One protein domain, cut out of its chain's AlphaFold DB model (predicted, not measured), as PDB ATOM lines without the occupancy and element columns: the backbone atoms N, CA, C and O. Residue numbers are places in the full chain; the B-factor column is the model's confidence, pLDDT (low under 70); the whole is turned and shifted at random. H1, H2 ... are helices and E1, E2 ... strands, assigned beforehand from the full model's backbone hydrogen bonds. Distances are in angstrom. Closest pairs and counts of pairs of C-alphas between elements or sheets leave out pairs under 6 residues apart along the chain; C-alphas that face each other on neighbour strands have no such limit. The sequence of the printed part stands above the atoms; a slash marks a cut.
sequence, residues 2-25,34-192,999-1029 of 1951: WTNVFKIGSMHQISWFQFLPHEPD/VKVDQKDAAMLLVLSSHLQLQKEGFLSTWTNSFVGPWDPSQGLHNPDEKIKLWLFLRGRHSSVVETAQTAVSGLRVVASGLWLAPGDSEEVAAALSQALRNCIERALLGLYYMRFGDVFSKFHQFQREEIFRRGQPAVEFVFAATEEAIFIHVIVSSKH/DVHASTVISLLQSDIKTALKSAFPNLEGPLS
ATOM      1  N   TRP A   2      27.825  62.254  12.741       62.34
ATOM      2  CA  TRP A   2      26.609  61.447  12.561       62.34
ATOM      3  C   TRP A   2      25.537  62.278  11.861       62.34
ATOM      4  O   TRP A   2      25.180  63.342  12.366       62.34
ATOM      5  N   THR A   3      25.044  61.854  10.701       66.95
ATOM      6  CA  THR A   3      24.257  62.729   9.818       66.95
ATOM      7  C   THR A   3      23.005  62.058   9.250       66.95
ATOM      8  O   THR A   3      22.848  60.841   9.305       66.95
ATOM      9  N   ASN A   4      22.055  62.855   8.760       74.58
ATOM     10  CA  ASN A   4      20.842  62.368   8.093       74.58
ATOM     11  C   ASN A   4      20.340  63.397   7.074       74.58
ATOM     12  O   ASN A   4      20.411  64.597   7.331       74.58
ATOM     13  N   VAL A   5      19.803  62.942   5.940       77.89
ATOM     14  CA  VAL A   5      19.214  63.822   4.916       77.89
ATOM     15  C   VAL A   5      17.690  63.761   4.976       77.89
ATOM     16  O   VAL A   5      17.111  62.685   5.072       77.89
ATOM     17  N   PHE A   6      17.035  64.916   4.895       84.55
ATOM     18  CA  PHE A   6      15.583  65.082   4.801       84.55
ATOM     19  C   PHE A   6      15.239  65.913   3.558       84.55
ATOM     20  O   PHE A   6      16.075  66.663   3.060       84.55
ATOM     21  N   LYS A   7      14.002  65.826   3.071       85.52
ATOM     22  CA  LYS A   7      13.496  66.538   1.889       85.52
ATOM     23  C   LYS A   7      12.321  67.434   2.270       85.52
ATOM     24  O   LYS A   7      11.350  66.981   2.869       85.52
ATOM     25  N   ILE A   8      12.399  68.703   1.884       86.13
ATOM     26  CA  ILE A   8      11.320  69.685   1.973       86.13
ATOM     27  C   ILE A   8      10.558  69.681   0.642       86.13
ATOM     28  O   ILE A   8      11.004  70.263  -0.352       86.13
ATOM     29  N   GLY A   9       9.385  69.051   0.623       76.58
ATOM     30  CA  GLY A   9       8.461  69.153  -0.503       76.58
ATOM     31  C   GLY A   9       7.928  70.582  -0.685       76.58
ATOM     32  O   GLY A   9       7.986  71.417   0.220       76.58
ATOM     33  N   SER A  10       7.343  70.874  -1.850       72.03
ATOM     34  CA  SER A  10       6.664  72.152  -2.175       72.03
ATOM     35  C   SER A  10       7.516  73.444  -2.163       72.03
ATOM     36  O   SER A  10       6.958  74.537  -2.204       72.03
ATOM     37  N   MET A  11       8.853  73.346  -2.155       72.63
ATOM     38  CA  MET A  11       9.786  74.497  -2.168       72.63
ATOM     39  C   MET A  11      10.468  74.751  -3.534       72.63
ATOM     40  O   MET A  11      11.458  75.471  -3.596       72.63
ATOM     41  N   HIS A  12       9.954  74.187  -4.632       70.38
ATOM     42  CA  HIS A  12      10.574  74.275  -5.969       70.38
ATOM     43  C   HIS A  12      10.422  75.640  -6.672       70.38
ATOM     44  O   HIS A  12      11.217  75.969  -7.550       70.38
ATOM     45  N   GLN A  13       9.429  76.459  -6.295       80.12
ATOM     46  CA  GLN A  13       9.311  77.854  -6.751       80.12
ATOM     47  C   GLN A  13       9.173  78.777  -5.541       80.12
ATOM     48  O   GLN A  13       8.268  78.597  -4.720       80.12
ATOM     49  N   ILE A  14      10.060  79.765  -5.435       86.64
ATOM     50  CA  ILE A  14      10.116  80.708  -4.316       86.64
ATOM     51  C   ILE A  14      10.253  82.126  -4.872       86.64
ATOM     52  O   ILE A  14      11.270  82.481  -5.467       86.64
ATOM     53  N   SER A  15       9.238  82.963  -4.672       90.60
ATOM     54  CA  SER A  15       9.338  84.393  -4.965       90.60
ATOM     55  C   SER A  15      10.172  85.096  -3.901       90.60
ATOM     56  O   SER A  15       9.923  84.932  -2.706       90.60
ATOM     57  N   TRP A  16      11.143  85.899  -4.329       91.89
ATOM     58  CA  TRP A  16      12.017  86.664  -3.444       91.89
ATOM     59  C   TRP A  16      11.866  88.169  -3.668       91.89
ATOM     60  O   TRP A  16      11.648  88.634  -4.787       91.89
ATOM     61  N   PHE A  17      12.008  88.933  -2.585       92.46
ATOM     62  CA  PHE A  17      11.965  90.394  -2.574       92.46
ATOM     63  C   PHE A  17      13.161  90.924  -1.781       92.46
ATOM     64  O   PHE A  17      13.357  90.541  -0.627       92.46
ATOM     65  N   GLN A  18      13.946  91.803  -2.400       90.11
ATOM     66  CA  GLN A  18      15.069  92.508  -1.790       90.11
ATOM     67  C   GLN A  18      14.658  93.956  -1.488       90.11
ATOM     68  O   GLN A  18      14.153  94.654  -2.372       90.11
ATOM     69  N   PHE A  19      14.907  94.430  -0.266       89.77
ATOM     70  CA  PHE A  19      14.567  95.787   0.171       89.77
ATOM     71  C   PHE A  19      15.785  96.551   0.695       89.77
ATOM     72  O   PHE A  19      16.723  95.969   1.244       89.77
ATOM     73  N   LEU A  20      15.711  97.879   0.599       85.58
ATOM     74  CA  LEU A  20      16.594  98.831   1.277       85.58
ATOM     75  C   LEU A  20      15.757  99.826   2.101       85.58
ATOM     76  O   LEU A  20      14.581 100.041   1.792       85.58
ATOM     77  N   PRO A  21      16.340 100.471   3.127       81.64
ATOM     78  CA  PRO A  21      15.665 101.542   3.849       81.64
ATOM     79  C   PRO A  21      15.369 102.719   2.914       81.64
ATOM     80  O   PRO A  21      16.113 102.993   1.967       81.64
ATOM     81  N   HIS A  22      14.262 103.413   3.171       73.26
ATOM     82  CA  HIS A  22      13.860 104.569   2.378       73.26
ATOM     83  C   HIS A  22      14.794 105.757   2.674       73.26
ATOM     84  O   HIS A  22      14.699 106.388   3.725       73.26
ATOM     85  N   GLU A  23      15.726 106.048   1.763       65.52
ATOM     86  CA  GLU A  23      16.566 107.250   1.847       65.52
ATOM     87  C   GLU A  23      15.680 108.495   1.659       65.52
ATOM     88  O   GLU A  23      15.050 108.610   0.607       65.52
ATOM     89  N   PRO A  24      15.592 109.416   2.638       54.18
ATOM     90  CA  PRO A  24      14.797 110.628   2.481       54.18
ATOM     91  C   PRO A  24      15.494 111.601   1.523       54.18
ATOM     92  O   PRO A  24      16.689 111.872   1.676       54.18
ATOM     93  N   ASP A  25      14.738 112.170   0.583       37.56
ATOM     94  CA  ASP A  25      15.223 113.207  -0.334       37.56
ATOM     95  C   ASP A  25      15.652 114.462   0.442       37.56
ATOM     96  O   ASP A  25      14.835 115.292   0.849       37.56
ATOM     97  N   VAL A  34      26.006 113.950  11.526       47.54
ATOM     98  CA  VAL A  34      24.611 113.511  11.287       47.54
ATOM     99  C   VAL A  34      24.511 112.267  10.383       47.54
ATOM    100  O   VAL A  34      23.556 111.496  10.462       47.54
ATOM    101  N   LYS A  35      25.516 112.028   9.531       48.01
ATOM    102  CA  LYS A  35      25.566 110.863   8.634       48.01
ATOM    103  C   LYS A  35      25.803 109.527   9.341       48.01
ATOM    104  O   LYS A  35      25.523 108.497   8.733       48.01
ATOM    105  N   VAL A  36      26.325 109.522  10.568       52.12
ATOM    106  CA  VAL A  36      26.492 108.292  11.359       52.12
ATOM    107  C   VAL A  36      25.136 107.880  11.931       52.12
ATOM    108  O   VAL A  36      24.642 106.802  11.605       52.12
ATOM    109  N   ASP A  37      24.473 108.791  12.645       54.49
ATOM    110  CA  ASP A  37      23.147 108.566  13.235       54.49
ATOM    111  C   ASP A  37      22.118 108.139  12.173       54.49
ATOM    112  O   ASP A  37      21.351 107.195  12.370       54.49
ATOM    113  N   GLN A  38      22.145 108.774  10.994       59.67
ATOM    114  CA  GLN A  38      21.253 108.426   9.886       59.67
ATOM    115  C   GLN A  38      21.538 107.031   9.291       59.67
ATOM    116  O   GLN A  38      20.597 106.331   8.912       59.67
ATOM    117  N   LYS A  39      22.809 106.598   9.222       64.87
ATOM    118  CA  LYS A  39      23.181 105.242   8.766       64.87
ATOM    119  C   LYS A  39      22.687 104.165   9.726       64.87
ATOM    120  O   LYS A  39      22.246 103.109   9.271       64.87
ATOM    121  N   ASP A  40      22.753 104.422  11.026       67.68
ATOM    122  CA  ASP A  40      22.416 103.420  12.037       67.68
ATOM    123  C   ASP A  40      20.910 103.398  12.350       67.68
ATOM    124  O   ASP A  40      20.357 102.323  12.568       67.68
ATOM    125  N   ALA A  41      20.196 104.521  12.198       73.78
ATOM    126  CA  ALA A  41      18.731 104.531  12.132       73.78
ATOM    127  C   ALA A  41      18.198 103.748  10.913       73.78
ATOM    128  O   ALA A  41      17.254 102.964  11.034       73.78
ATOM    129  N   ALA A  42      18.830 103.904   9.743       76.17
ATOM    130  CA  ALA A  42      18.489 103.141   8.541       76.17
ATOM    131  C   ALA A  42      18.787 101.634   8.697       76.17
ATOM    132  O   ALA A  42      18.030 100.801   8.197       76.17
ATOM    133  N   MET A  43      19.848 101.277   9.432       76.90
ATOM    134  CA  MET A  43      20.138  99.894   9.823       76.90
ATOM    135  C   MET A  43      19.061  99.333  10.762       76.90
ATOM    136  O   MET A  43      18.516  98.262  10.501       76.90
ATOM    137  N   LEU A  44      18.724 100.066  11.828       81.57
ATOM    138  CA  LEU A  44      17.728  99.670  12.827       81.57
ATOM    139  C   LEU A  44      16.364  99.370  12.185       81.57
ATOM    140  O   LEU A  44      15.694  98.414  12.574       81.57
ATOM    141  N   LEU A  45      15.972 100.141  11.165       84.64
ATOM    142  CA  LEU A  45      14.737  99.920  10.410       84.64
ATOM    143  C   LEU A  45      14.747  98.577   9.657       84.64
ATOM    144  O   LEU A  45      13.814  97.793   9.792       84.64
ATOM    145  N   VAL A  46      15.829  98.258   8.937       86.31
ATOM    146  CA  VAL A  46      15.985  96.966   8.239       86.31
ATOM    147  C   VAL A  46      15.943  95.784   9.212       86.31
ATOM    148  O   VAL A  46      15.275  94.782   8.951       86.31
ATOM    149  N   LEU A  47      16.636  95.901  10.347       85.43
ATOM    150  CA  LEU A  47      16.752  94.819  11.323       85.43
ATOM    151  C   LEU A  47      15.467  94.610  12.139       85.43
ATOM    152  O   LEU A  47      15.109  93.470  12.430       85.43
ATOM    153  N   SER A  48      14.728  95.677  12.452       85.21
ATOM    154  CA  SER A  48      13.409  95.560  13.091       85.21
ATOM    155  C   SER A  48      12.353  94.976  12.143       85.21
ATOM    156  O   SER A  48      11.596  94.103  12.567       85.21
ATOM    157  N   SER A  49      12.359  95.343  10.853       88.93
ATOM    158  CA  SER A  49      11.530  94.687   9.827       88.93
ATOM    159  C   SER A  49      11.841  93.191   9.688       88.93
ATOM    160  O   SER A  49      10.918  92.380   9.655       88.93
ATOM    161  N   HIS A  50      13.120  92.795   9.664       89.80
ATOM    162  CA  HIS A  50      13.521  91.379   9.655       89.80
ATOM    163  C   HIS A  50      12.965  90.609  10.861       89.80
ATOM    164  O   HIS A  50      12.388  89.531  10.705       89.80
ATOM    165  N   LEU A  51      13.119  91.171  12.061       86.18
ATOM    166  CA  LEU A  51      12.720  90.525  13.307       86.18
ATOM    167  C   LEU A  51      11.189  90.398  13.426       86.18
ATOM    168  O   LEU A  51      10.691  89.377  13.899       86.18
ATOM    169  N   GLN A  52      10.438  91.385  12.923       88.01
ATOM    170  CA  GLN A  52       8.979  91.305  12.808       88.01
ATOM    171  C   GLN A  52       8.543  90.220  11.804       88.01
ATOM    172  O   GLN A  52       7.702  89.393  12.150       88.01
ATOM    173  N   LEU A  53       9.163  90.141  10.619       90.36
ATOM    174  CA  LEU A  53       8.873  89.089   9.630       90.36
ATOM    175  C   LEU A  53       9.146  87.676  10.175       90.36
ATOM    176  O   LEU A  53       8.357  86.761   9.945       90.36
ATOM    177  N   GLN A  54      10.244  87.489  10.917       86.58
ATOM    178  CA  GLN A  54      10.548  86.211  11.577       86.58
ATOM    179  C   GLN A  54       9.516  85.864  12.662       86.58
ATOM    180  O   GLN A  54       9.105  84.708  12.767       86.58
ATOM    181  N   LYS A  55       9.043  86.854  13.428       83.93
ATOM    182  CA  LYS A  55       7.976  86.686  14.429       83.93
ATOM    183  C   LYS A  55       6.624  86.317  13.803       83.93
ATOM    184  O   LYS A  55       5.881  85.538  14.392       83.93
ATOM    185  N   GLU A  56       6.325  86.839  12.615       86.01
ATOM    186  CA  GLU A  56       5.124  86.518  11.823       86.01
ATOM    187  C   GLU A  56       5.235  85.185  11.056       86.01
ATOM    188  O   GLU A  56       4.243  84.687  10.529       86.01
ATOM    189  N   GLY A  57       6.423  84.569  11.031       85.19
ATOM    190  CA  GLY A  57       6.653  83.226  10.495       85.19
ATOM    191  C   GLY A  57       7.332  83.161   9.124       85.19
ATOM    192  O   GLY A  57       7.662  82.060   8.681       85.19
ATOM    193  N   PHE A  58       7.590  84.296   8.470       90.87
ATOM    194  CA  PHE A  58       8.148  84.348   7.117       90.87
ATOM    195  C   PHE A  58       9.629  83.945   7.048       90.87
ATOM    196  O   PHE A  58      10.423  84.268   7.936       90.87
ATOM    197  N   LEU A  59      10.034  83.314   5.936       90.86
ATOM    198  CA  LEU A  59      11.453  83.177   5.605       90.86
ATOM    199  C   LEU A  59      12.011  84.555   5.240       90.86
ATOM    200  O   LEU A  59      11.712  85.102   4.178       90.86
ATOM    201  N   SER A  60      12.852  85.105   6.109       92.24
ATOM    202  CA  SER A  60      13.597  86.331   5.832       92.24
ATOM    203  C   SER A  60      15.038  86.247   6.327       92.24
ATOM    204  O   SER A  60      15.358  85.528   7.277       92.24
ATOM    205  N   THR A  61      15.915  87.018   5.699       89.41
ATOM    206  CA  THR A  61      17.263  87.289   6.204       89.41
ATOM    207  C   THR A  61      17.666  88.708   5.843       89.41
ATOM    208  O   THR A  61      17.083  89.320   4.954       89.41
ATOM    209  N   TRP A  62      18.699  89.223   6.488       85.67
ATOM    210  CA  TRP A  62      19.441  90.378   6.006       85.67
ATOM    211  C   TRP A  62      20.770  89.918   5.386       85.67
ATOM    212  O   TRP A  62      21.273  88.842   5.717       85.67
ATOM    213  N   THR A  63      21.340  90.727   4.493       74.98
ATOM    214  CA  THR A  63      22.746  90.620   4.069       74.98
ATOM    215  C   THR A  63      23.395  92.000   4.071       74.98
ATOM    216  O   THR A  63      22.747  93.015   3.814       74.98
ATOM    217  N   ASN A  64      24.689  92.065   4.378       66.96
ATOM    218  CA  ASN A  64      25.474  93.275   4.140       66.96
ATOM    219  C   ASN A  64      25.748  93.389   2.628       66.96
ATOM    220  O   ASN A  64      26.021  92.371   1.999       66.96
ATOM    221  N   SER A  65      25.745  94.585   2.032       55.44
ATOM    222  CA  SER A  65      26.078  94.778   0.603       55.44
ATOM    223  C   SER A  65      27.544  94.491   0.243       55.44
ATOM    224  O   SER A  65      27.925  94.595  -0.914       55.44
ATOM    225  N   PHE A  66      28.346  94.053   1.213       50.59
ATOM    226  CA  PHE A  66      29.729  93.588   1.076       50.59
ATOM    227  C   PHE A  66      29.891  92.242   0.327       50.59
ATOM    228  O   PHE A  66      30.946  91.615   0.406       50.59
ATOM    229  N   VAL A  67      28.865  91.798  -0.412       41.12
ATOM    230  CA  VAL A  67      28.920  90.657  -1.348       41.12
ATOM    231  C   VAL A  67      29.572  91.117  -2.657       41.12
ATOM    232  O   VAL A  67      28.943  91.237  -3.704       41.12
ATOM    233  N   GLY A  68      30.843  91.480  -2.552       39.69
ATOM    234  CA  GLY A  68      31.640  92.055  -3.623       39.69
ATOM    235  C   GLY A  68      32.990  92.506  -3.071       39.69
ATOM    236  O   GLY A  68      33.101  92.806  -1.879       39.69
ATOM    237  N   PRO A  69      34.044  92.540  -3.897       38.41
ATOM    238  CA  PRO A  69      35.376  92.828  -3.398       38.41
ATOM    239  C   PRO A  69      35.484  94.276  -2.937       38.41
ATOM    240  O   PRO A  69      35.190  95.196  -3.695       38.41
ATOM    241  N   TRP A  70      35.974  94.480  -1.710       41.50
ATOM    242  CA  TRP A  70      36.356  95.812  -1.241       41.50
ATOM    243  C   TRP A  70      37.403  96.403  -2.184       41.50
ATOM    244  O   TRP A  70      38.530  95.911  -2.232       41.50
ATOM    245  N   ASP A  71      37.023  97.432  -2.936       42.62
ATOM    246  CA  ASP A  71      37.891  98.148  -3.864       42.62
ATOM    247  C   ASP A  71      38.686  99.231  -3.111       42.62
ATOM    248  O   ASP A  71      38.104 100.242  -2.702       42.62
ATOM    249  N   PRO A  72      40.016  99.080  -2.940       42.15
ATOM    250  CA  PRO A  72      40.819 100.059  -2.213       42.15
ATOM    251  C   PRO A  72      40.879 101.424  -2.915       42.15
ATOM    252  O   PRO A  72      41.186 102.428  -2.272       42.15
ATOM    253  N   SER A  73      40.589 101.489  -4.223       42.71
ATOM    254  CA  SER A  73      40.622 102.741  -4.990       42.71
ATOM    255  C   SER A  73      39.456 103.681  -4.657       42.71
ATOM    256  O   SER A  73      39.580 104.890  -4.848       42.71
ATOM    257  N   GLN A  74      38.377 103.148  -4.066       39.43
ATOM    258  CA  GLN A  74      37.229 103.915  -3.563       39.43
ATOM    259  C   GLN A  74      37.498 104.522  -2.166       39.43
ATOM    260  O   GLN A  74      36.718 105.333  -1.666       39.43
ATOM    261  N   GLY A  75      38.659 104.210  -1.575       37.67
ATOM    262  CA  GLY A  75      39.199 104.839  -0.375       37.67
ATOM    263  C   GLY A  75      38.799 104.160   0.937       37.67
ATOM    264  O   GLY A  75      38.394 103.002   0.983       37.67
ATOM    265  N   LEU A  76      38.929 104.910   2.036       39.23
ATOM    266  CA  LEU A  76      38.710 104.447   3.417       39.23
ATOM    267  C   LEU A  76      37.260 104.036   3.753       39.23
ATOM    268  O   LEU A  76      37.022 103.542   4.851       39.23
ATOM    269  N   HIS A  77      36.305 104.231   2.841       36.27
ATOM    270  CA  HIS A  77      34.918 103.789   2.983       36.27
ATOM    271  C   HIS A  77      34.399 103.223   1.660       36.27
ATOM    272  O   HIS A  77      34.373 103.922   0.650       36.27
ATOM    273  N   ASN A  78      33.919 101.980   1.697       42.88
ATOM    274  CA  ASN A  78      33.174 101.364   0.602       42.88
ATOM    275  C   ASN A  78      31.814 102.099   0.470       42.88
ATOM    276  O   ASN A  78      31.132 102.246   1.487       42.88
ATOM    277  N   PRO A  79      31.391 102.614  -0.703       37.78
ATOM    278  CA  PRO A  79      30.147 103.388  -0.808       37.78
ATOM    279  C   PRO A  79      28.890 102.573  -0.464       37.78
ATOM    280  O   PRO A  79      27.936 103.127   0.088       37.78
ATOM    281  N   ASP A  80      28.910 101.263  -0.715       49.72
ATOM    282  CA  ASP A  80      27.829 100.341  -0.370       49.72
ATOM    283  C   ASP A  80      28.046  99.696   1.013       49.72
ATOM    284  O   ASP A  80      28.359  98.516   1.153       49.72
ATOM    285  N   GLU A  81      27.815 100.490   2.065       56.10
ATOM    286  CA  GLU A  81      27.661 100.049   3.469       56.10
ATOM    287  C   GLU A  81      26.178  99.787   3.851       56.10
ATOM    288  O   GLU A  81      25.748 100.047   4.988       56.10
ATOM    289  N   LYS A  82      25.355  99.338   2.892       67.89
ATOM    290  CA  LYS A  82      23.891  99.250   3.008       67.89
ATOM    291  C   LYS A  82      23.434  97.820   3.308       67.89
ATOM    292  O   LYS A  82      23.626  96.910   2.507       67.89
ATOM    293  N   ILE A  83      22.759  97.616   4.439       77.54
ATOM    294  CA  ILE A  83      22.144  96.313   4.725       77.54
ATOM    295  C   ILE A  83      20.898  96.131   3.852       77.54
ATOM    296  O   ILE A  83      19.985  96.957   3.891       77.54
ATOM    297  N   LYS A  84      20.872  95.036   3.091       84.22
ATOM    298  CA  LYS A  84      19.733  94.539   2.311       84.22
ATOM    299  C   LYS A  84      18.843  93.669   3.204       84.22
ATOM    300  O   LYS A  84      19.359  92.814   3.925       84.22
ATOM    301  N   LEU A  85      17.522  93.828   3.119       90.40
ATOM    302  CA  LEU A  85      16.559  92.836   3.621       90.40
ATOM    303  C   LEU A  85      16.153  91.893   2.487       90.40
ATOM    304  O   LEU A  85      15.966  92.349   1.362       90.40
ATOM    305  N   TRP A  86      15.929  90.621   2.802       92.29
ATOM    306  CA  TRP A  86      15.374  89.608   1.909       92.29
ATOM    307  C   TRP A  86      14.134  88.966   2.528       92.29
ATOM    308  O   TRP A  86      14.159  88.564   3.693       92.29
ATOM    309  N   LEU A  87      13.080  88.818   1.730       94.21
ATOM    310  CA  LEU A  87      11.866  88.061   2.041       94.21
ATOM    311  C   LEU A  87      11.667  86.979   0.978       94.21
ATOM    312  O   LEU A  87      11.742  87.278  -0.212       94.21
ATOM    313  N   PHE A  88      11.371  85.753   1.407       92.64
ATOM    314  CA  PHE A  88      11.114  84.598   0.548       92.64
ATOM    315  C   PHE A  88       9.702  84.050   0.799       92.64
ATOM    316  O   PHE A  88       9.337  83.740   1.934       92.64
ATOM    317  N   LEU A  89       8.911  83.909  -0.266       89.92
ATOM    318  CA  LEU A  89       7.524  83.439  -0.242       89.92
ATOM    319  C   LEU A  89       7.369  82.196  -1.130       89.92
ATOM    320  O   LEU A  89       7.831  82.180  -2.268       89.92
ATOM    321  N   ARG A  90       6.703  81.149  -0.623       84.62
ATOM    322  CA  ARG A  90       6.461  79.899  -1.371       84.62
ATOM    323  C   ARG A  90       5.476  80.136  -2.521       84.62
ATOM    324  O   ARG A  90       4.412  80.714  -2.296       84.62
ATOM    325  N   GLY A  91       5.793  79.647  -3.718       83.47
ATOM    326  CA  GLY A  91       5.002  79.857  -4.935       83.47
ATOM    327  C   GLY A  91       5.330  81.169  -5.659       83.47
ATOM    328  O   GLY A  91       6.323  81.827  -5.358       83.47
ATOM    329  N   ARG A  92       4.493  81.541  -6.639       83.41
ATOM    330  CA  ARG A  92       4.647  82.768  -7.439       83.41
ATOM    331  C   ARG A  92       3.839  83.921  -6.845       83.41
ATOM    332  O   ARG A  92       2.613  83.889  -6.877       83.41
ATOM    333  N   HIS A  93       4.532  84.960  -6.390       86.01
ATOM    334  CA  HIS A  93       3.966  86.210  -5.879       86.01
ATOM    335  C   HIS A  93       4.518  87.387  -6.687       86.01
ATOM    336  O   HIS A  93       5.732  87.560  -6.778       86.01
ATOM    337  N   SER A  94       3.640  88.199  -7.279       81.05
ATOM    338  CA  SER A  94       4.014  89.420  -8.016       81.05
ATOM    339  C   SER A  94       4.271  90.625  -7.102       81.05
ATOM    340  O   SER A  94       4.896  91.599  -7.519       81.05
ATOM    341  N   SER A  95       3.803  90.561  -5.857       84.56
ATOM    342  CA  SER A  95       3.930  91.593  -4.828       84.56
ATOM    343  C   SER A  95       4.078  90.952  -3.449       84.56
ATOM    344  O   SER A  95       3.790  89.770  -3.267       84.56
ATOM    345  N   VAL A  96       4.502  91.741  -2.461       84.18
ATOM    346  CA  VAL A  96       4.508  91.322  -1.053       84.18
ATOM    347  C   VAL A  96       3.066  91.069  -0.591       84.18
ATOM    348  O   VAL A  96       2.157  91.820  -0.944       84.18
ATOM    349  N   VAL A  97       2.851  90.003   0.183       86.85
ATOM    350  CA  VAL A  97       1.536  89.656   0.752       86.85
ATOM    351  C   VAL A  97       1.183  90.629   1.882       86.85
ATOM    352  O   VAL A  97       2.052  91.003   2.667       86.85
ATOM    353  N   GLU A  98      -0.091  91.018   1.995       83.14
ATOM    354  CA  GLU A  98      -0.578  92.049   2.932       83.14
ATOM    355  C   GLU A  98      -0.118  91.845   4.387       83.14
ATOM    356  O   GLU A  98       0.238  92.805   5.068       83.14
ATOM    357  N   THR A  99      -0.058  90.590   4.841       83.27
ATOM    358  CA  THR A  99       0.402  90.207   6.185       83.27
ATOM    359  C   THR A  99       1.874  90.515   6.455       83.27
ATOM    360  O   THR A  99       2.212  90.768   7.601       83.27
ATOM    361  N   ALA A 100       2.728  90.528   5.427       85.96
ATOM    362  CA  ALA A 100       4.135  90.932   5.511       85.96
ATOM    363  C   ALA A 100       4.343  92.420   5.163       85.96
ATOM    364  O   ALA A 100       5.350  93.023   5.544       85.96
ATOM    365  N   GLN A 101       3.398  93.031   4.437       86.01
ATOM    366  CA  GLN A 101       3.465  94.426   3.987       86.01
ATOM    367  C   GLN A 101       3.484  95.424   5.158       86.01
ATOM    368  O   GLN A 101       4.087  96.492   5.053       86.01
ATOM    369  N   THR A 102       2.875  95.065   6.288       83.78
ATOM    370  CA  THR A 102       2.977  95.769   7.578       83.78
ATOM    371  C   THR A 102       4.434  95.906   8.032       83.78
ATOM    372  O   THR A 102       4.901  97.021   8.278       83.78
ATOM    373  N   ALA A 103       5.167  94.792   8.087       84.50
ATOM    374  CA  ALA A 103       6.535  94.704   8.591       84.50
ATOM    375  C   ALA A 103       7.563  95.409   7.691       84.50
ATOM    376  O   ALA A 103       8.529  95.979   8.201       84.50
ATOM    377  N   VAL A 104       7.359  95.417   6.367       88.34
ATOM    378  CA  VAL A 104       8.263  96.072   5.396       88.34
ATOM    379  C   VAL A 104       7.837  97.489   4.989       88.34
ATOM    380  O   VAL A 104       8.495  98.102   4.155       88.34
ATOM    381  N   SER A 105       6.772  98.039   5.579       82.73
ATOM    382  CA  SER A 105       6.163  99.324   5.182       82.73
ATOM    383  C   SER A 105       7.101 100.545   5.185       82.73
ATOM    384  O   SER A 105       6.856 101.497   4.446       82.73
ATOM    385  N   GLY A 106       8.184 100.528   5.974       81.21
ATOM    386  CA  GLY A 106       9.221 101.574   5.992       81.21
ATOM    387  C   GLY A 106      10.362 101.388   4.977       81.21
ATOM    388  O   GLY A 106      11.275 102.215   4.920       81.21
ATOM    389  N   LEU A 107      10.355 100.305   4.197       87.60
ATOM    390  CA  LEU A 107      11.419  99.935   3.265       87.60
ATOM    391  C   LEU A 107      10.942 100.054   1.811       87.60
ATOM    392  O   LEU A 107       9.770  99.847   1.503       87.60
ATOM    393  N   ARG A 108      11.865 100.343   0.889       86.86
ATOM    394  CA  ARG A 108      11.596 100.289  -0.557       86.86
ATOM    395  C   ARG A 108      12.060  98.950  -1.124       86.86
ATOM    396  O   ARG A 108      13.178  98.521  -0.837       86.86
ATOM    397  N   VAL A 109      11.229  98.315  -1.952       87.37
ATOM    398  CA  VAL A 109      11.662  97.190  -2.798       87.37
ATOM    399  C   VAL A 109      12.703  97.714  -3.790       87.37
ATOM    400  O   VAL A 109      12.533  98.791  -4.359       87.37
ATOM    401  N   VAL A 110      13.789  96.968  -3.964       85.17
ATOM    402  CA  VAL A 110      14.910  97.296  -4.862       85.17
ATOM    403  C   VAL A 110      14.973  96.319  -6.025       85.17
ATOM    404  O   VAL A 110      15.174  96.726  -7.165       85.17
ATOM    405  N   ALA A 111      14.756  95.039  -5.735       86.90
ATOM    406  CA  ALA A 111      14.641  93.978  -6.718       86.90
ATOM    407  C   ALA A 111      13.656  92.920  -6.215       86.90
ATOM    408  O   ALA A 111      13.469  92.746  -5.008       86.90
ATOM    409  N   SER A 112      13.040  92.197  -7.138       88.79
ATOM    410  CA  SER A 112      12.260  90.998  -6.850       88.79
ATOM    411  C   SER A 112      12.377  90.024  -8.013       88.79
ATOM    412  O   SER A 112      12.700  90.413  -9.138       88.79
ATOM    413  N   GLY A 113      12.125  88.748  -7.748       87.93
ATOM    414  CA  GLY A 113      12.219  87.712  -8.765       87.93
ATOM    415  C   GLY A 113      11.628  86.387  -8.311       87.93
ATOM    416  O   GLY A 113      11.118  86.248  -7.199       87.93
ATOM    417  N   LEU A 114      11.704  85.400  -9.199       84.50
ATOM    418  CA  LEU A 114      11.372  84.016  -8.897       84.50
ATOM    419  C   LEU A 114      12.672  83.217  -8.854       84.50
ATOM    420  O   LEU A 114      13.389  83.157  -9.848       84.50
ATOM    421  N   TRP A 115      12.973  82.617  -7.709       81.38
ATOM    422  CA  TRP A 115      13.978  81.571  -7.610       81.38
ATOM    423  C   TRP A 115      13.274  80.245  -7.902       81.38
ATOM    424  O   TRP A 115      12.359  79.834  -7.184       81.38
ATOM    425  N   LEU A 116      13.653  79.629  -9.018       77.73
ATOM    426  CA  LEU A 116      13.328  78.245  -9.339       77.73
ATOM    427  C   LEU A 116      14.508  77.404  -8.863       77.73
ATOM    428  O   LEU A 116      15.649  77.770  -9.138       77.73
ATOM    429  N   ALA A 117      14.247  76.323  -8.141       69.01
ATOM    430  CA  ALA A 117      15.303  75.407  -7.729       69.01
ATOM    431  C   ALA A 117      15.887  74.667  -8.960       69.01
ATOM    432  O   ALA A 117      15.128  74.396  -9.890       69.01
ATOM    433  N   PRO A 118      17.195  74.336  -9.004       59.62
ATOM    434  CA  PRO A 118      18.243  74.695  -8.040       59.62
ATOM    435  C   PRO A 118      18.706  76.164  -8.122       59.62
ATOM    436  O   PRO A 118      19.263  76.682  -7.157       59.62
ATOM    437  N   GLY A 119      18.450  76.839  -9.246       63.16
ATOM    438  CA  GLY A 119      18.663  78.274  -9.438       63.16
ATOM    439  C   GLY A 119      20.106  78.694  -9.739       63.16
ATOM    440  O   GLY A 119      21.072  78.032  -9.361       63.16
ATOM    441  N   ASP A 120      20.238  79.832 -10.429       61.41
ATOM    442  CA  ASP A 120      21.510  80.298 -11.014       61.41
ATOM    443  C   ASP A 120      22.093  81.555 -10.338       61.41
ATOM    444  O   ASP A 120      23.149  82.044 -10.730       61.41
ATOM    445  N   SER A 121      21.419  82.107  -9.320       72.55
ATOM    446  CA  SER A 121      21.891  83.290  -8.588       72.55
ATOM    447  C   SER A 121      22.413  82.919  -7.201       72.55
ATOM    448  O   SER A 121      21.636  82.607  -6.297       72.55
ATOM    449  N   GLU A 122      23.734  83.001  -7.030       68.23
ATOM    450  CA  GLU A 122      24.429  82.679  -5.779       68.23
ATOM    451  C   GLU A 122      23.983  83.574  -4.608       68.23
ATOM    452  O   GLU A 122      23.679  83.060  -3.532       68.23
ATOM    453  N   GLU A 123      23.849  84.895  -4.820       73.71
ATOM    454  CA  GLU A 123      23.395  85.834  -3.775       73.71
ATOM    455  C   GLU A 123      22.006  85.435  -3.240       73.71
ATOM    456  O   GLU A 123      21.783  85.421  -2.028       73.71
ATOM    457  N   VAL A 124      21.089  85.043  -4.134       81.51
ATOM    458  CA  VAL A 124      19.733  84.600  -3.774       81.51
ATOM    459  C   VAL A 124      19.762  83.228  -3.094       81.51
ATOM    460  O   VAL A 124      19.115  83.054  -2.061       81.51
ATOM    461  N   ALA A 125      20.524  82.268  -3.624       79.50
ATOM    462  CA  ALA A 125      20.644  80.914  -3.075       79.50
ATOM    463  C   ALA A 125      21.237  80.912  -1.653       79.50
ATOM    464  O   ALA A 125      20.757  80.205  -0.765       79.50
ATOM    465  N   ALA A 126      22.244  81.747  -1.407       74.54
ATOM    466  CA  ALA A 126      22.901  81.855  -0.113       74.54
ATOM    467  C   ALA A 126      22.101  82.712   0.894       74.54
ATOM    468  O   ALA A 126      22.083  82.411   2.090       74.54
ATOM    469  N   ALA A 127      21.358  83.726   0.429       83.57
ATOM    470  CA  ALA A 127      20.360  84.412   1.253       83.57
ATOM    471  C   ALA A 127      19.195  83.475   1.640       83.57
ATOM    472  O   ALA A 127      18.740  83.504   2.785       83.57
ATOM    473  N   LEU A 128      18.760  82.591   0.736       88.07
ATOM    474  CA  LEU A 128      17.774  81.543   1.018       88.07
ATOM    475  C   LEU A 128      18.314  80.521   2.034       88.07
ATOM    476  O   LEU A 128      17.619  80.203   2.996       88.07
ATOM    477  N   SER A 129      19.567  80.076   1.879       83.24
ATOM    478  CA  SER A 129      20.285  79.213   2.836       83.24
ATOM    479  C   SER A 129      20.276  79.803   4.256       83.24
ATOM    480  O   SER A 129      19.911  79.115   5.210       83.24
ATOM    481  N   GLN A 130      20.564  81.102   4.420       81.98
ATOM    482  CA  GLN A 130      20.464  81.761   5.730       81.98
ATOM    483  C   GLN A 130      19.008  81.925   6.207       81.98
ATOM    484  O   GLN A 130      18.727  81.694   7.381       81.98
ATOM    485  N   ALA A 131      18.058  82.261   5.328       89.75
ATOM    486  CA  ALA A 131      16.643  82.365   5.700       89.75
ATOM    487  C   ALA A 131      16.046  81.018   6.165       89.75
ATOM    488  O   ALA A 131      15.193  81.001   7.056       89.75
ATOM    489  N   LEU A 132      16.527  79.894   5.617       89.76
ATOM    490  CA  LEU A 132      16.214  78.536   6.076       89.76
ATOM    491  C   LEU A 132      16.792  78.266   7.475       89.76
ATOM    492  O   LEU A 132      16.051  77.799   8.340       89.76
ATOM    493  N   ARG A 133      18.060  78.627   7.739       85.13
ATOM    494  CA  ARG A 133      18.687  78.525   9.080       85.13
ATOM    495  C   ARG A 133      17.883  79.292  10.129       85.13
ATOM    496  O   ARG A 133      17.509  78.714  11.144       85.13
ATOM    497  N   ASN A 134      17.525  80.542   9.830       87.32
ATOM    498  CA  ASN A 134      16.705  81.396  10.700       87.32
ATOM    499  C   ASN A 134      15.307  80.787  10.977       87.32
ATOM    500  O   ASN A 134      14.723  80.995  12.039       87.32
ATOM    501  N   CYS A 135      14.748  80.023  10.028       89.93
ATOM    502  CA  CYS A 135      13.465  79.339  10.203       89.93
ATOM    503  C   CYS A 135      13.580  78.074  11.077       89.93
ATOM    504  O   CYS A 135      12.706  77.825  11.908       89.93
ATOM    505  N   ILE A 136      14.656  77.295  10.917       89.60
ATOM    506  CA  ILE A 136      14.950  76.116  11.751       89.60
ATOM    507  C   ILE A 136      15.265  76.544  13.191       89.60
ATOM    508  O   ILE A 136      14.767  75.936  14.134       89.60
ATOM    509  N   GLU A 137      16.014  77.633  13.364       86.84
ATOM    510  CA  GLU A 137      16.339  78.251  14.652       86.84
ATOM    511  C   GLU A 137      15.088  78.529  15.501       86.84
ATOM    512  O   GLU A 137      15.025  78.116  16.659       86.84
ATOM    513  N   ARG A 138      14.035  79.110  14.909       86.02
ATOM    514  CA  ARG A 138      12.754  79.335  15.605       86.02
ATOM    515  C   ARG A 138      12.047  78.049  16.039       86.02
ATOM    516  O   ARG A 138      11.404  78.049  17.086       86.02
ATOM    517  N   ALA A 139      12.160  76.965  15.272       88.70
ATOM    518  CA  ALA A 139      11.593  75.670  15.652       88.70
ATOM    519  C   ALA A 139      12.431  74.957  16.733       88.70
ATOM    520  O   ALA A 139      11.880  74.281  17.600       88.70
ATOM    521  N   LEU A 140      13.753  75.144  16.708       87.52
ATOM    522  CA  LEU A 140      14.710  74.580  17.661       87.52
ATOM    523  C   LEU A 140      14.683  75.266  19.038       87.52
ATOM    524  O   LEU A 140      14.825  74.581  20.054       87.52
ATOM    525  N   LEU A 141      14.419  76.577  19.100       81.89
ATOM    526  CA  LEU A 141      14.260  77.317  20.363       81.89
ATOM    527  C   LEU A 141      13.193  76.695  21.282       81.89
ATOM    528  O   LEU A 141      13.384  76.632  22.496       81.89
ATOM    529  N   GLY A 142      12.103  76.166  20.711       79.59
ATOM    530  CA  GLY A 142      11.044  75.472  21.458       79.59
ATOM    531  C   GLY A 142      11.461  74.129  22.077       79.59
ATOM    532  O   GLY A 142      10.768  73.632  22.960       79.59
ATOM    533  N   LEU A 143      12.592  73.557  21.649       84.70
ATOM    534  CA  LEU A 143      13.165  72.303  22.159       84.70
ATOM    535  C   LEU A 143      14.442  72.531  22.987       84.70
ATOM    536  O   LEU A 143      15.205  71.592  23.229       84.70
ATOM    537  N   TYR A 144      14.664  73.767  23.445       85.25
ATOM    538  CA  TYR A 144      15.846  74.186  24.203       85.25
ATOM    539  C   TYR A 144      17.166  74.017  23.430       85.25
ATOM    540  O   TYR A 144      18.191  73.653  24.003       85.25
ATOM    541  N   TYR A 145      17.151  74.290  22.123       85.94
ATOM    542  CA  TYR A 145      18.360  74.450  21.313       85.94
ATOM    543  C   TYR A 145      18.613  75.921  21.006       85.94
ATOM    544  O   TYR A 145      17.681  76.705  20.841       85.94
ATOM    545  N   MET A 146      19.887  76.287  20.915       83.27
ATOM    546  CA  MET A 146      20.327  77.658  20.708       83.27
ATOM    547  C   MET A 146      21.496  77.717  19.726       83.27
ATOM    548  O   MET A 146      22.349  76.826  19.715       83.27
ATOM    549  N   ARG A 147      21.504  78.755  18.887       82.29
ATOM    550  CA  ARG A 147      22.466  78.946  17.802       82.29
ATOM    551  C   ARG A 147      23.767  79.571  18.307       82.29
ATOM    552  O   ARG A 147      23.762  80.480  19.123       82.29
ATOM    553  N   PHE A 148      24.890  79.110  17.784       77.40
ATOM    554  CA  PHE A 148      26.219  79.666  18.008       77.40
ATOM    555  C   PHE A 148      26.960  79.635  16.664       77.40
ATOM    556  O   PHE A 148      27.721  78.720  16.365       77.40
ATOM    557  N   GLY A 149      26.670  80.618  15.808       72.59
ATOM    558  CA  GLY A 149      27.180  80.687  14.437       72.59
ATOM    559  C   GLY A 149      26.296  79.884  13.484       72.59
ATOM    560  O   GLY A 149      25.144  80.244  13.260       72.59
ATOM    561  N   ASP A 150      26.815  78.793  12.929       65.38
ATOM    562  CA  ASP A 150      26.081  77.866  12.048       65.38
ATOM    563  C   ASP A 150      25.650  76.573  12.769       65.38
ATOM    564  O   ASP A 150      25.069  75.664  12.178       65.38
ATOM    565  N   VAL A 151      25.898  76.524  14.079       73.18
ATOM    566  CA  VAL A 151      25.810  75.344  14.939       73.18
ATOM    567  C   VAL A 151      24.757  75.567  16.021       73.18
ATOM    568  O   VAL A 151      24.647  76.656  16.572       73.18
ATOM    569  N   PHE A 152      24.014  74.525  16.374       83.01
ATOM    570  CA  PHE A 152      22.967  74.526  17.388       83.01
ATOM    571  C   PHE A 152      23.346  73.584  18.533       83.01
ATOM    572  O   PHE A 152      23.490  72.378  18.333       83.01
ATOM    573  N   SER A 153      23.485  74.123  19.744       82.10
ATOM    574  CA  SER A 153      23.706  73.341  20.967       82.10
ATOM    575  C   SER A 153      22.419  73.270  21.776       82.10
ATOM    576  O   SER A 153      21.702  74.267  21.883       82.10
ATOM    577  N   LYS A 154      22.142  72.123  22.404       81.82
ATOM    578  CA  LYS A 154      21.087  72.045  23.421       81.82
ATOM    579  C   LYS A 154      21.562  72.761  24.690       81.82
ATOM    580  O   LYS A 154      22.706  72.577  25.104       81.82
ATOM    581  N   PHE A 155      20.706  73.575  25.302       76.08
ATOM    582  CA  PHE A 155      20.926  74.168  26.621       76.08
ATOM    583  C   PHE A 155      19.968  73.499  27.609       76.08
ATOM    584  O   PHE A 155      18.749  73.523  27.432       76.08
ATOM    585  N   HIS A 156      20.503  72.811  28.618       61.02
ATOM    586  CA  HIS A 156      19.688  71.978  29.499       61.02
ATOM    587  C   HIS A 156      20.180  71.943  30.944       61.02
ATOM    588  O   HIS A 156      21.322  72.268  31.257       61.02
ATOM    589  N   GLN A 157      19.245  71.600  31.827       51.66
ATOM    590  CA  GLN A 157      19.326  71.792  33.270       51.66
ATOM    591  C   GLN A 157      20.552  71.114  33.905       51.66
ATOM    592  O   GLN A 157      20.807  69.942  33.640       51.66
ATOM    593  N   PHE A 158      21.255  71.866  34.766       47.03
ATOM    594  CA  PHE A 158      22.409  71.483  35.599       47.03
ATOM    595  C   PHE A 158      22.685  69.968  35.702       47.03
ATOM    596  O   PHE A 158      22.250  69.296  36.641       47.03
ATOM    597  N   GLN A 159      23.485  69.445  34.771       46.76
ATOM    598  CA  GLN A 159      24.204  68.192  34.988       46.76
ATOM    599  C   GLN A 159      25.305  68.405  36.038       46.76
ATOM    600  O   GLN A 159      25.813  69.516  36.203       46.76
ATOM    601  N   ARG A 160      25.673  67.341  36.763       46.54
ATOM    602  CA  ARG A 160      26.750  67.397  37.763       46.54
ATOM    603  C   ARG A 160      28.084  67.805  37.132       46.54
ATOM    604  O   ARG A 160      28.389  67.433  35.999       46.54
ATOM    605  N   GLU A 161      28.923  68.449  37.939       50.92
ATOM    606  CA  GLU A 161      30.292  68.871  37.595       50.92
ATOM    607  C   GLU A 161      31.223  67.704  37.189       50.92
ATOM    608  O   GLU A 161      32.281  67.911  36.605       50.92
ATOM    609  N   GLU A 162      30.802  66.459  37.418       46.11
ATOM    610  CA  GLU A 162      31.500  65.232  37.010       46.11
ATOM    611  C   GLU A 162      31.588  65.057  35.472       46.11
ATOM    612  O   GLU A 162      32.447  64.322  34.986       46.11
ATOM    613  N   ILE A 163      30.742  65.737  34.679       50.15
ATOM    614  CA  ILE A 163      30.609  65.499  33.222       50.15
ATOM    615  C   ILE A 163      31.563  66.356  32.356       50.15
ATOM    616  O   ILE A 163      31.694  66.105  31.160       50.15
ATOM    617  N   PHE A 164      32.328  67.299  32.926       52.29
ATOM    618  CA  PHE A 164      33.169  68.258  32.172       52.29
ATOM    619  C   PHE A 164      34.254  67.662  31.240       52.29
ATOM    620  O   PHE A 164      34.903  68.412  30.516       52.29
ATOM    621  N   ARG A 165      34.471  66.339  31.223       52.69
ATOM    622  CA  ARG A 165      35.372  65.667  30.266       52.69
ATOM    623  C   ARG A 165      34.689  65.157  28.990       52.69
ATOM    624  O   ARG A 165      35.397  64.786  28.058       52.69
ATOM    625  N   ARG A 166      33.355  65.123  28.916       59.23
ATOM    626  CA  ARG A 166      32.626  64.610  27.742       59.23
ATOM    627  C   ARG A 166      32.249  65.753  26.795       59.23
ATOM    628  O   ARG A 166      31.772  66.792  27.243       59.23
ATOM    629  N   GLY A 167      32.470  65.569  25.493       65.26
ATOM    630  CA  GLY A 167      31.975  66.500  24.473       65.26
ATOM    631  C   GLY A 167      30.443  66.493  24.411       65.26
ATOM    632  O   GLY A 167      29.815  65.450  24.600       65.26
ATOM    633  N   GLN A 168      29.847  67.660  24.179       73.04
ATOM    634  CA  GLN A 168      28.400  67.837  24.052       73.04
ATOM    635  C   GLN A 168      27.966  67.683  22.584       73.04
ATOM    636  O   GLN A 168      28.704  68.110  21.689       73.04
ATOM    637  N   PRO A 169      26.779  67.107  22.311       75.00
ATOM    638  CA  PRO A 169      26.258  66.982  20.957       75.00
ATOM    639  C   PRO A 169      25.797  68.344  20.419       75.00
ATOM    640  O   PRO A 169      24.990  69.036  21.043       75.00
ATOM    641  N   ALA A 170      26.280  68.706  19.232       78.12
ATOM    642  CA  ALA A 170      25.952  69.953  18.552       78.12
ATOM    643  C   ALA A 170      25.591  69.696  17.080       78.12
ATOM    644  O   ALA A 170      26.227  68.876  16.412       78.12
ATOM    645  N   VAL A 171      24.567  70.394  16.582       82.08
ATOM    646  CA  VAL A 171      23.899  70.110  15.302       82.08
ATOM    647  C   VAL A 171      24.100  71.253  14.308       82.08
ATOM    648  O   VAL A 171      23.932  72.413  14.655       82.08
ATOM    649  N   GLU A 172      24.421  70.938  13.063       78.42
ATOM    650  CA  GLU A 172      24.584  71.870  11.946       78.42
ATOM    651  C   GLU A 172      23.672  71.449  10.779       78.42
ATOM    652  O   GLU A 172      23.226  70.301  10.706       78.42
ATOM    653  N   PHE A 173      23.357  72.384   9.880       81.75
ATOM    654  CA  PHE A 173      22.475  72.147   8.736       81.75
ATOM    655  C   PHE A 173      23.132  72.622   7.437       81.75
ATOM    656  O   PHE A 173      23.500  73.790   7.300       81.75
ATOM    657  N   VAL A 174      23.235  71.725   6.460       76.64
ATOM    658  CA  VAL A 174      23.629  72.009   5.073       76.64
ATOM    659  C   VAL A 174      22.400  71.820   4.179       76.64
ATOM    660  O   VAL A 174      21.512  71.029   4.498       76.64
ATOM    661  N   PHE A 175      22.309  72.568   3.078       82.51
ATOM    662  CA  PHE A 175      21.161  72.511   2.170       82.51
ATOM    663  C   PHE A 175      21.604  72.206   0.743       82.51
ATOM    664  O   PHE A 175      22.607  72.737   0.270       82.51
ATOM    665  N   ALA A 176      20.806  71.410   0.041       78.76
ATOM    666  CA  ALA A 176      20.906  71.207  -1.400       78.76
ATOM    667  C   ALA A 176      19.530  71.408  -2.042       78.76
ATOM    668  O   ALA A 176      18.514  71.379  -1.352       78.76
ATOM    669  N   ALA A 177      19.474  71.630  -3.346       79.30
ATOM    670  CA  ALA A 177      18.238  71.862  -4.078       79.30
ATOM    671  C   ALA A 177      18.248  71.102  -5.406       79.30
ATOM    672  O   ALA A 177      19.272  71.068  -6.080       79.30
ATOM    673  N   THR A 178      17.101  70.534  -5.772       75.86
ATOM    674  CA  THR A 178      16.777  70.026  -7.114       75.86
ATOM    675  C   THR A 178      15.570  70.779  -7.661       75.86
ATOM    676  O   THR A 178      14.876  71.456  -6.904       75.86
ATOM    677  N   GLU A 179      15.249  70.605  -8.943       72.59
ATOM    678  CA  GLU A 179      14.036  71.170  -9.564       72.59
ATOM    679  C   GLU A 179      12.721  70.841  -8.823       72.59
ATOM    680  O   GLU A 179      11.720  71.531  -9.006       72.59
ATOM    681  N   GLU A 180      12.697  69.805  -7.974       73.69
ATOM    682  CA  GLU A 180      11.489  69.340  -7.278       73.69
ATOM    683  C   GLU A 180      11.427  69.731  -5.790       73.69
ATOM    684  O   GLU A 180      10.331  69.919  -5.243       73.69
ATOM    685  N   ALA A 181      12.577  69.836  -5.112       80.15
ATOM    686  CA  ALA A 181      12.643  69.969  -3.656       80.15
ATOM    687  C   ALA A 181      13.956  70.583  -3.143       80.15
ATOM    688  O   ALA A 181      14.987  70.568  -3.810       80.15
ATOM    689  N   ILE A 182      13.926  71.064  -1.895       86.21
ATOM    690  CA  ILE A 182      15.130  71.429  -1.133       86.21
ATOM    691  C   ILE A 182      15.405  70.321  -0.117       86.21
ATOM    692  O   ILE A 182      14.502  69.907   0.604       86.21
ATOM    693  N   PHE A 183      16.643  69.858  -0.032       84.73
ATOM    694  CA  PHE A 183      17.110  68.855   0.918       84.73
ATOM    695  C   PHE A 183      17.822  69.528   2.094       84.73
ATOM    696  O   PHE A 183      18.520  70.528   1.920       84.73
ATOM    697  N   ILE A 184      17.651  68.965   3.289       87.03
ATOM    698  CA  ILE A 184      18.342  69.356   4.519       87.03
ATOM    699  C   ILE A 184      19.245  68.197   4.928       87.03
ATOM    700  O   ILE A 184      18.756  67.132   5.300       87.03
ATOM    701  N   HIS A 185      20.551  68.413   4.901       80.49
ATOM    702  CA  HIS A 185      21.540  67.511   5.472       80.49
ATOM    703  C   HIS A 185      21.838  67.970   6.901       80.49
ATOM    704  O   HIS A 185      22.398  69.041   7.129       80.49
ATOM    705  N   VAL A 186      21.375  67.186   7.869       81.44
ATOM    706  CA  VAL A 186      21.565  67.412   9.305       81.44
ATOM    707  C   VAL A 186      22.877  66.773   9.720       81.44
ATOM    708  O   VAL A 186      23.057  65.576   9.507       81.44
ATOM    709  N   ILE A 187      23.758  67.542  10.352       73.75
ATOM    710  CA  ILE A 187      25.095  67.109  10.754       73.75
ATOM    711  C   ILE A 187      25.222  67.180  12.277       73.75
ATOM    712  O   ILE A 187      25.129  68.259  12.847       73.75
ATOM    713  N   VAL A 188      25.456  66.054  12.958       74.59
ATOM    714  CA  VAL A 188      25.682  66.007  14.413       74.59
ATOM    715  C   VAL A 188      27.158  65.744  14.718       74.59
ATOM    716  O   VAL A 188      27.772  64.788  14.233       74.59
ATOM    717  N   SER A 189      27.723  66.611  15.552       69.06
ATOM    718  CA  SER A 189      29.132  66.661  15.950       69.06
ATOM    719  C   SER A 189      29.277  66.646  17.476       69.06
ATOM    720  O   SER A 189      28.319  66.920  18.198       69.06
ATOM    721  N   SER A 190      30.476  66.324  17.965       70.22
ATOM    722  CA  SER A 190      30.847  66.465  19.377       70.22
ATOM    723  C   SER A 190      31.668  67.737  19.546       70.22
ATOM    724  O   SER A 190      32.591  67.961  18.758       70.22
ATOM    725  N   LYS A 191      31.362  68.564  20.550       70.06
ATOM    726  CA  LYS A 191      32.126  69.788  20.843       70.06
ATOM    727  C   LYS A 191      32.481  69.889  22.315       70.06
ATOM    728  O   LYS A 191      31.643  69.624  23.179       70.06
ATOM    729  N   HIS A 192      33.701  70.318  22.625       71.57
ATOM    730  CA  HIS A 192      34.093  70.587  24.008       71.57
ATOM    731  C   HIS A 192      33.570  71.957  24.475       71.57
ATOM    732  O   HIS A 192      34.278  72.962  24.531       71.57
ATOM    733  N   ASP A 999      33.576  59.424  23.121       51.73
ATOM    734  CA  ASP A 999      32.339  58.646  23.144       51.73
ATOM    735  C   ASP A 999      31.109  59.562  23.093       51.73
ATOM    736  O   ASP A 999      30.614  60.027  24.126       51.73
ATOM    737  N   VAL A1000      30.544  59.760  21.908       54.63
ATOM    738  CA  VAL A1000      29.135  60.125  21.754       54.63
ATOM    739  C   VAL A1000      28.393  58.836  21.430       54.63
ATOM    740  O   VAL A1000      28.479  58.347  20.306       54.63
ATOM    741  N   HIS A1001      27.704  58.255  22.420       59.16
ATOM    742  CA  HIS A1001      26.984  56.993  22.226       59.16
ATOM    743  C   HIS A1001      26.012  57.120  21.045       59.16
ATOM    744  O   HIS A1001      25.201  58.049  21.010       59.16
ATOM    745  N   ALA A1002      26.063  56.164  20.113       58.91
ATOM    746  CA  ALA A1002      25.211  56.156  18.924       58.91
ATOM    747  C   ALA A1002      23.725  56.315  19.289       58.91
ATOM    748  O   ALA A1002      23.033  57.138  18.700       58.91
ATOM    749  N   SER A1003      23.262  55.631  20.341       61.21
ATOM    750  CA  SER A1003      21.897  55.730  20.880       61.21
ATOM    751  C   SER A1003      21.477  57.155  21.268       61.21
ATOM    752  O   SER A1003      20.331  57.545  21.036       61.21
ATOM    753  N   THR A1004      22.391  57.975  21.798       65.39
ATOM    754  CA  THR A1004      22.133  59.389  22.124       65.39
ATOM    755  C   THR A1004      21.954  60.242  20.867       65.39
ATOM    756  O   THR A1004      21.189  61.200  20.894       65.39
ATOM    757  N   VAL A1005      22.607  59.897  19.752       64.76
ATOM    758  CA  VAL A1005      22.469  60.635  18.484       64.76
ATOM    759  C   VAL A1005      21.289  60.137  17.653       64.76
ATOM    760  O   VAL A1005      20.557  60.946  17.086       64.76
ATOM    761  N   ILE A1006      21.056  58.822  17.638       65.05
ATOM    762  CA  ILE A1006      19.870  58.182  17.056       65.05
ATOM    763  C   ILE A1006      18.608  58.802  17.666       65.05
ATOM    764  O   ILE A1006      17.766  59.306  16.926       65.05
ATOM    765  N   SER A1007      18.515  58.865  19.000       70.91
ATOM    766  CA  SER A1007      17.385  59.515  19.677       70.91
ATOM    767  C   SER A1007      17.276  61.007  19.339       70.91
ATOM    768  O   SER A1007      16.190  61.446  18.973       70.91
ATOM    769  N   LEU A1008      18.381  61.768  19.326       72.71
ATOM    770  CA  LEU A1008      18.396  63.185  18.912       72.71
ATOM    771  C   LEU A1008      17.771  63.413  17.523       72.71
ATOM    772  O   LEU A1008      16.993  64.349  17.316       72.71
ATOM    773  N   LEU A1009      18.132  62.554  16.566       69.87
ATOM    774  CA  LEU A1009      17.691  62.616  15.173       69.87
ATOM    775  C   LEU A1009      16.274  62.059  14.978       69.87
ATOM    776  O   LEU A1009      15.589  62.483  14.047       69.87
ATOM    777  N   GLN A1010      15.818  61.147  15.840       73.29
ATOM    778  CA  GLN A1010      14.473  60.569  15.802       73.29
ATOM    779  C   GLN A1010      13.420  61.440  16.507       73.29
ATOM    780  O   GLN A1010      12.337  61.612  15.946       73.29
ATOM    781  N   SER A1011      13.713  62.004  17.689       81.18
ATOM    782  CA  SER A1011      12.782  62.854  18.446       81.18
ATOM    783  C   SER A1011      12.927  64.332  18.089       81.18
ATOM    784  O   SER A1011      12.067  64.903  17.414       81.18
ATOM    785  N   ASP A1012      14.010  64.965  18.535       85.75
ATOM    786  CA  ASP A1012      14.079  66.418  18.679       85.75
ATOM    787  C   ASP A1012      14.211  67.095  17.316       85.75
ATOM    788  O   ASP A1012      13.378  67.921  16.937       85.75
ATOM    789  N   ILE A1013      15.224  66.707  16.537       87.26
ATOM    790  CA  ILE A1013      15.499  67.361  15.254       87.26
ATOM    791  C   ILE A1013      14.392  67.053  14.238       87.26
ATOM    792  O   ILE A1013      13.938  67.958  13.541       87.26
ATOM    793  N   LYS A1014      13.863  65.820  14.207       86.38
ATOM    794  CA  LYS A1014      12.720  65.463  13.347       86.38
ATOM    795  C   LYS A1014      11.459  66.261  13.700       86.38
ATOM    796  O   LYS A1014      10.726  66.661  12.796       86.38
ATOM    797  N   THR A1015      11.227  66.544  14.983       89.50
ATOM    798  CA  THR A1015      10.102  67.379  15.439       89.50
ATOM    799  C   THR A1015      10.301  68.851  15.067       89.50
ATOM    800  O   THR A1015       9.387  69.462  14.510       89.50
ATOM    801  N   ALA A1016      11.494  69.414  15.281       90.29
ATOM    802  CA  ALA A1016      11.805  70.789  14.882       90.29
ATOM    803  C   ALA A1016      11.695  70.991  13.361       90.29
ATOM    804  O   ALA A1016      11.059  71.943  12.908       90.29
ATOM    805  N   LEU A1017      12.241  70.071  12.559       89.45
ATOM    806  CA  LEU A1017      12.159  70.155  11.100       89.45
ATOM    807  C   LEU A1017      10.717  70.022  10.590       89.45
ATOM    808  O   LEU A1017      10.339  70.780   9.701       89.45
ATOM    809  N   LYS A1018       9.882  69.152  11.178       89.68
ATOM    810  CA  LYS A1018       8.439  69.090  10.862       89.68
ATOM    811  C   LYS A1018       7.686  70.370  11.246       89.68
ATOM    812  O   LYS A1018       6.765  70.769  10.541       89.68
ATOM    813  N   SER A1019       8.080  71.022  12.342       89.38
ATOM    814  CA  SER A1019       7.494  72.294  12.791       89.38
ATOM    815  C   SER A1019       7.842  73.460  11.849       89.38
ATOM    816  O   SER A1019       6.976  74.260  11.500       89.38
ATOM    817  N   ALA A1020       9.084  73.525  11.352       87.69
ATOM    818  CA  ALA A1020       9.497  74.500  10.336       87.69
ATOM    819  C   ALA A1020       8.935  74.186   8.929       87.69
ATOM    820  O   ALA A1020       8.631  75.090   8.140       87.69
ATOM    821  N   PHE A1021       8.790  72.899   8.603       89.38
ATOM    822  CA  PHE A1021       8.422  72.406   7.279       89.38
ATOM    823  C   PHE A1021       7.357  71.298   7.386       89.38
ATOM    824  O   PHE A1021       7.704  70.131   7.548       89.38
ATOM    825  N   PRO A1022       6.057  71.620   7.230       83.31
ATOM    826  CA  PRO A1022       4.985  70.619   7.310       83.31
ATOM    827  C   PRO A1022       5.131  69.473   6.295       83.31
ATOM    828  O   PRO A1022       4.821  68.326   6.600       83.31
ATOM    829  N   ASN A1023       5.669  69.779   5.111       83.06
ATOM    830  CA  ASN A1023       5.883  68.837   4.009       83.06
ATOM    831  C   ASN A1023       7.306  68.236   4.050       83.06
ATOM    832  O   ASN A1023       8.029  68.286   3.054       83.06
ATOM    833  N   LEU A1024       7.733  67.742   5.218       84.36
ATOM    834  CA  LEU A1024       9.046  67.119   5.417       84.36
ATOM    835  C   LEU A1024       8.978  65.593   5.237       84.36
ATOM    836  O   LEU A1024       8.439  64.878   6.084       84.36
ATOM    837  N   GLU A1025       9.608  65.095   4.177       81.77
ATOM    838  CA  GLU A1025       9.898  63.673   3.981       81.77
ATOM    839  C   GLU A1025      11.265  63.344   4.610       81.77
ATOM    840  O   GLU A1025      12.252  64.031   4.344       81.77
ATOM    841  N   GLY A1026      11.357  62.295   5.437       75.77
ATOM    842  CA  GLY A1026      12.658  61.732   5.810       75.77
ATOM    843  C   GLY A1026      12.784  61.044   7.187       75.77
ATOM    844  O   GLY A1026      11.816  60.983   7.962       75.77
ATOM    845  N   PRO A1027      13.995  60.559   7.537       72.38
ATOM    846  CA  PRO A1027      15.232  60.652   6.742       72.38
ATOM    847  C   PRO A1027      15.145  59.892   5.406       72.38
ATOM    848  O   PRO A1027      14.235  59.088   5.224       72.38
ATOM    849  N   LEU A1028      16.053  60.160   4.466       71.29
ATOM    850  CA  LEU A1028      16.151  59.483   3.165       71.29
ATOM    851  C   LEU A1028      17.322  58.497   3.124       71.29
ATOM    852  O   LEU A1028      18.360  58.745   3.741       71.29
ATOM    853  N   SER A1029      17.169  57.396   2.380       67.67
ATOM    854  CA  SER A1029      18.282  56.479   2.116       67.67
ATOM    855  C   SER A1029      19.326  57.149   1.213       67.67
ATOM    856  O   SER A1029      19.012  58.108   0.505       67.67
TER     857      SER A1029
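AT A GLANCE: This is residues 2 to 25, 34 to 192 and 999 to 1029 of the 1951 residues of the protein "Mediator of RNA polymerase II transcription subunit 13" of Glycine max (UniProt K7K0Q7). Two lobes, each built on a strongly twisted sheet, are bridged by one helix, H3, which packs on both sheets near the middle of the domain. One lobe is the sheet E1, E9, E8, E7, E6 with H4 and H5 on it; the other is the sheet E3, E4, E2, E5, which curls round H3 and has H1 over its opposite face. The printed part has 214 residues with five named helices and nine named strands, in the order E1 E2 H1 E3 E4 H2 E5 H3 E6 E7 E8 E9 H4 H5; the class is mixed and both sheets are all antiparallel. The whole is compact, with a radius of gyration of the C-alphas of 19.7 A and spans of 61 by 41 by 35 A.

HOW THE PARTS SIT: Start with the larger sheet: E1, residues 2 to 8, E9, 182 to 191, E8, 168 to 177, E7, 151 to 154, and E6, 145 to 148. E6 to E9 form a meander, each strand the antiparallel neighbour of the one before. Look for N 4 and O 186 at 3.0 A, N 185 and O 174 at 2.8 A, N 171 and O 152 at 2.9 A, and N 146 and O 153 at 2.9 A, within hydrogen-bond range. H3, residues 122 to 141, H4, 1002 to 1010, and H5, 1012 to 1020, are on one face, two layers of helices and sheet. H3 has a height over the sheet of 8.4 A; its closest C-alphas to E8 are Ser 129 and Phe 175, 6.8 A. Residues 135 to 140 of H3 touch H5, the closest C-alphas being Ala 139 and Ala 1016, 4.9 A. H3 is also on the sheet E3, 59 to 64, E4, 83 to 90, E2, 13 to 21, and E5, 107 to 116; the closest C-alphas of E3 and H3 are Thr 61 and Ala 131, 5.0 A. There find N 61 and O 86 at 3.1 A, N 87 and O 17 at 2.9 A, and N 113 and O 16 at 3.0 A. H1, residues 34 to 56, is on the opposite face from H3, three layers with helices on both faces; its closest C-alphas to E4 are Val 46 and Leu 85, 6.2 A. E4, H2, residues 98 to 101, and E5 form a split strand-helix-strand unit, two strands running the same way with E2 between, its crossover right-handed. Every O i to N i+4 pair is within hydrogen-bond range in H1, H4 and H5, and 14 of 16 in H3; H2 is too short for one.

IN THESE COORDINATES: Find C-alpha 2 at (26.609, 61.447, 12.561), where E1 begins; H5 ends at C-alpha 1020, (9.497, 74.500, 10.336). H1 is 33.3 A long, E8 30.2 A and H3 28.6 A.

THE WHOLE: Residues 26 to 33 and 193 to 998 are not printed, with gaps of 14.9 A and 12.1 A between C-alphas. The links E3 to E4 and E7 to E8 are long, and in them residues 72 to 77 and 157 to 163 stand free. The mean pLDDT of the printed part is 74.8; residues 64 to 82 and 156 to 167 are among those under 70.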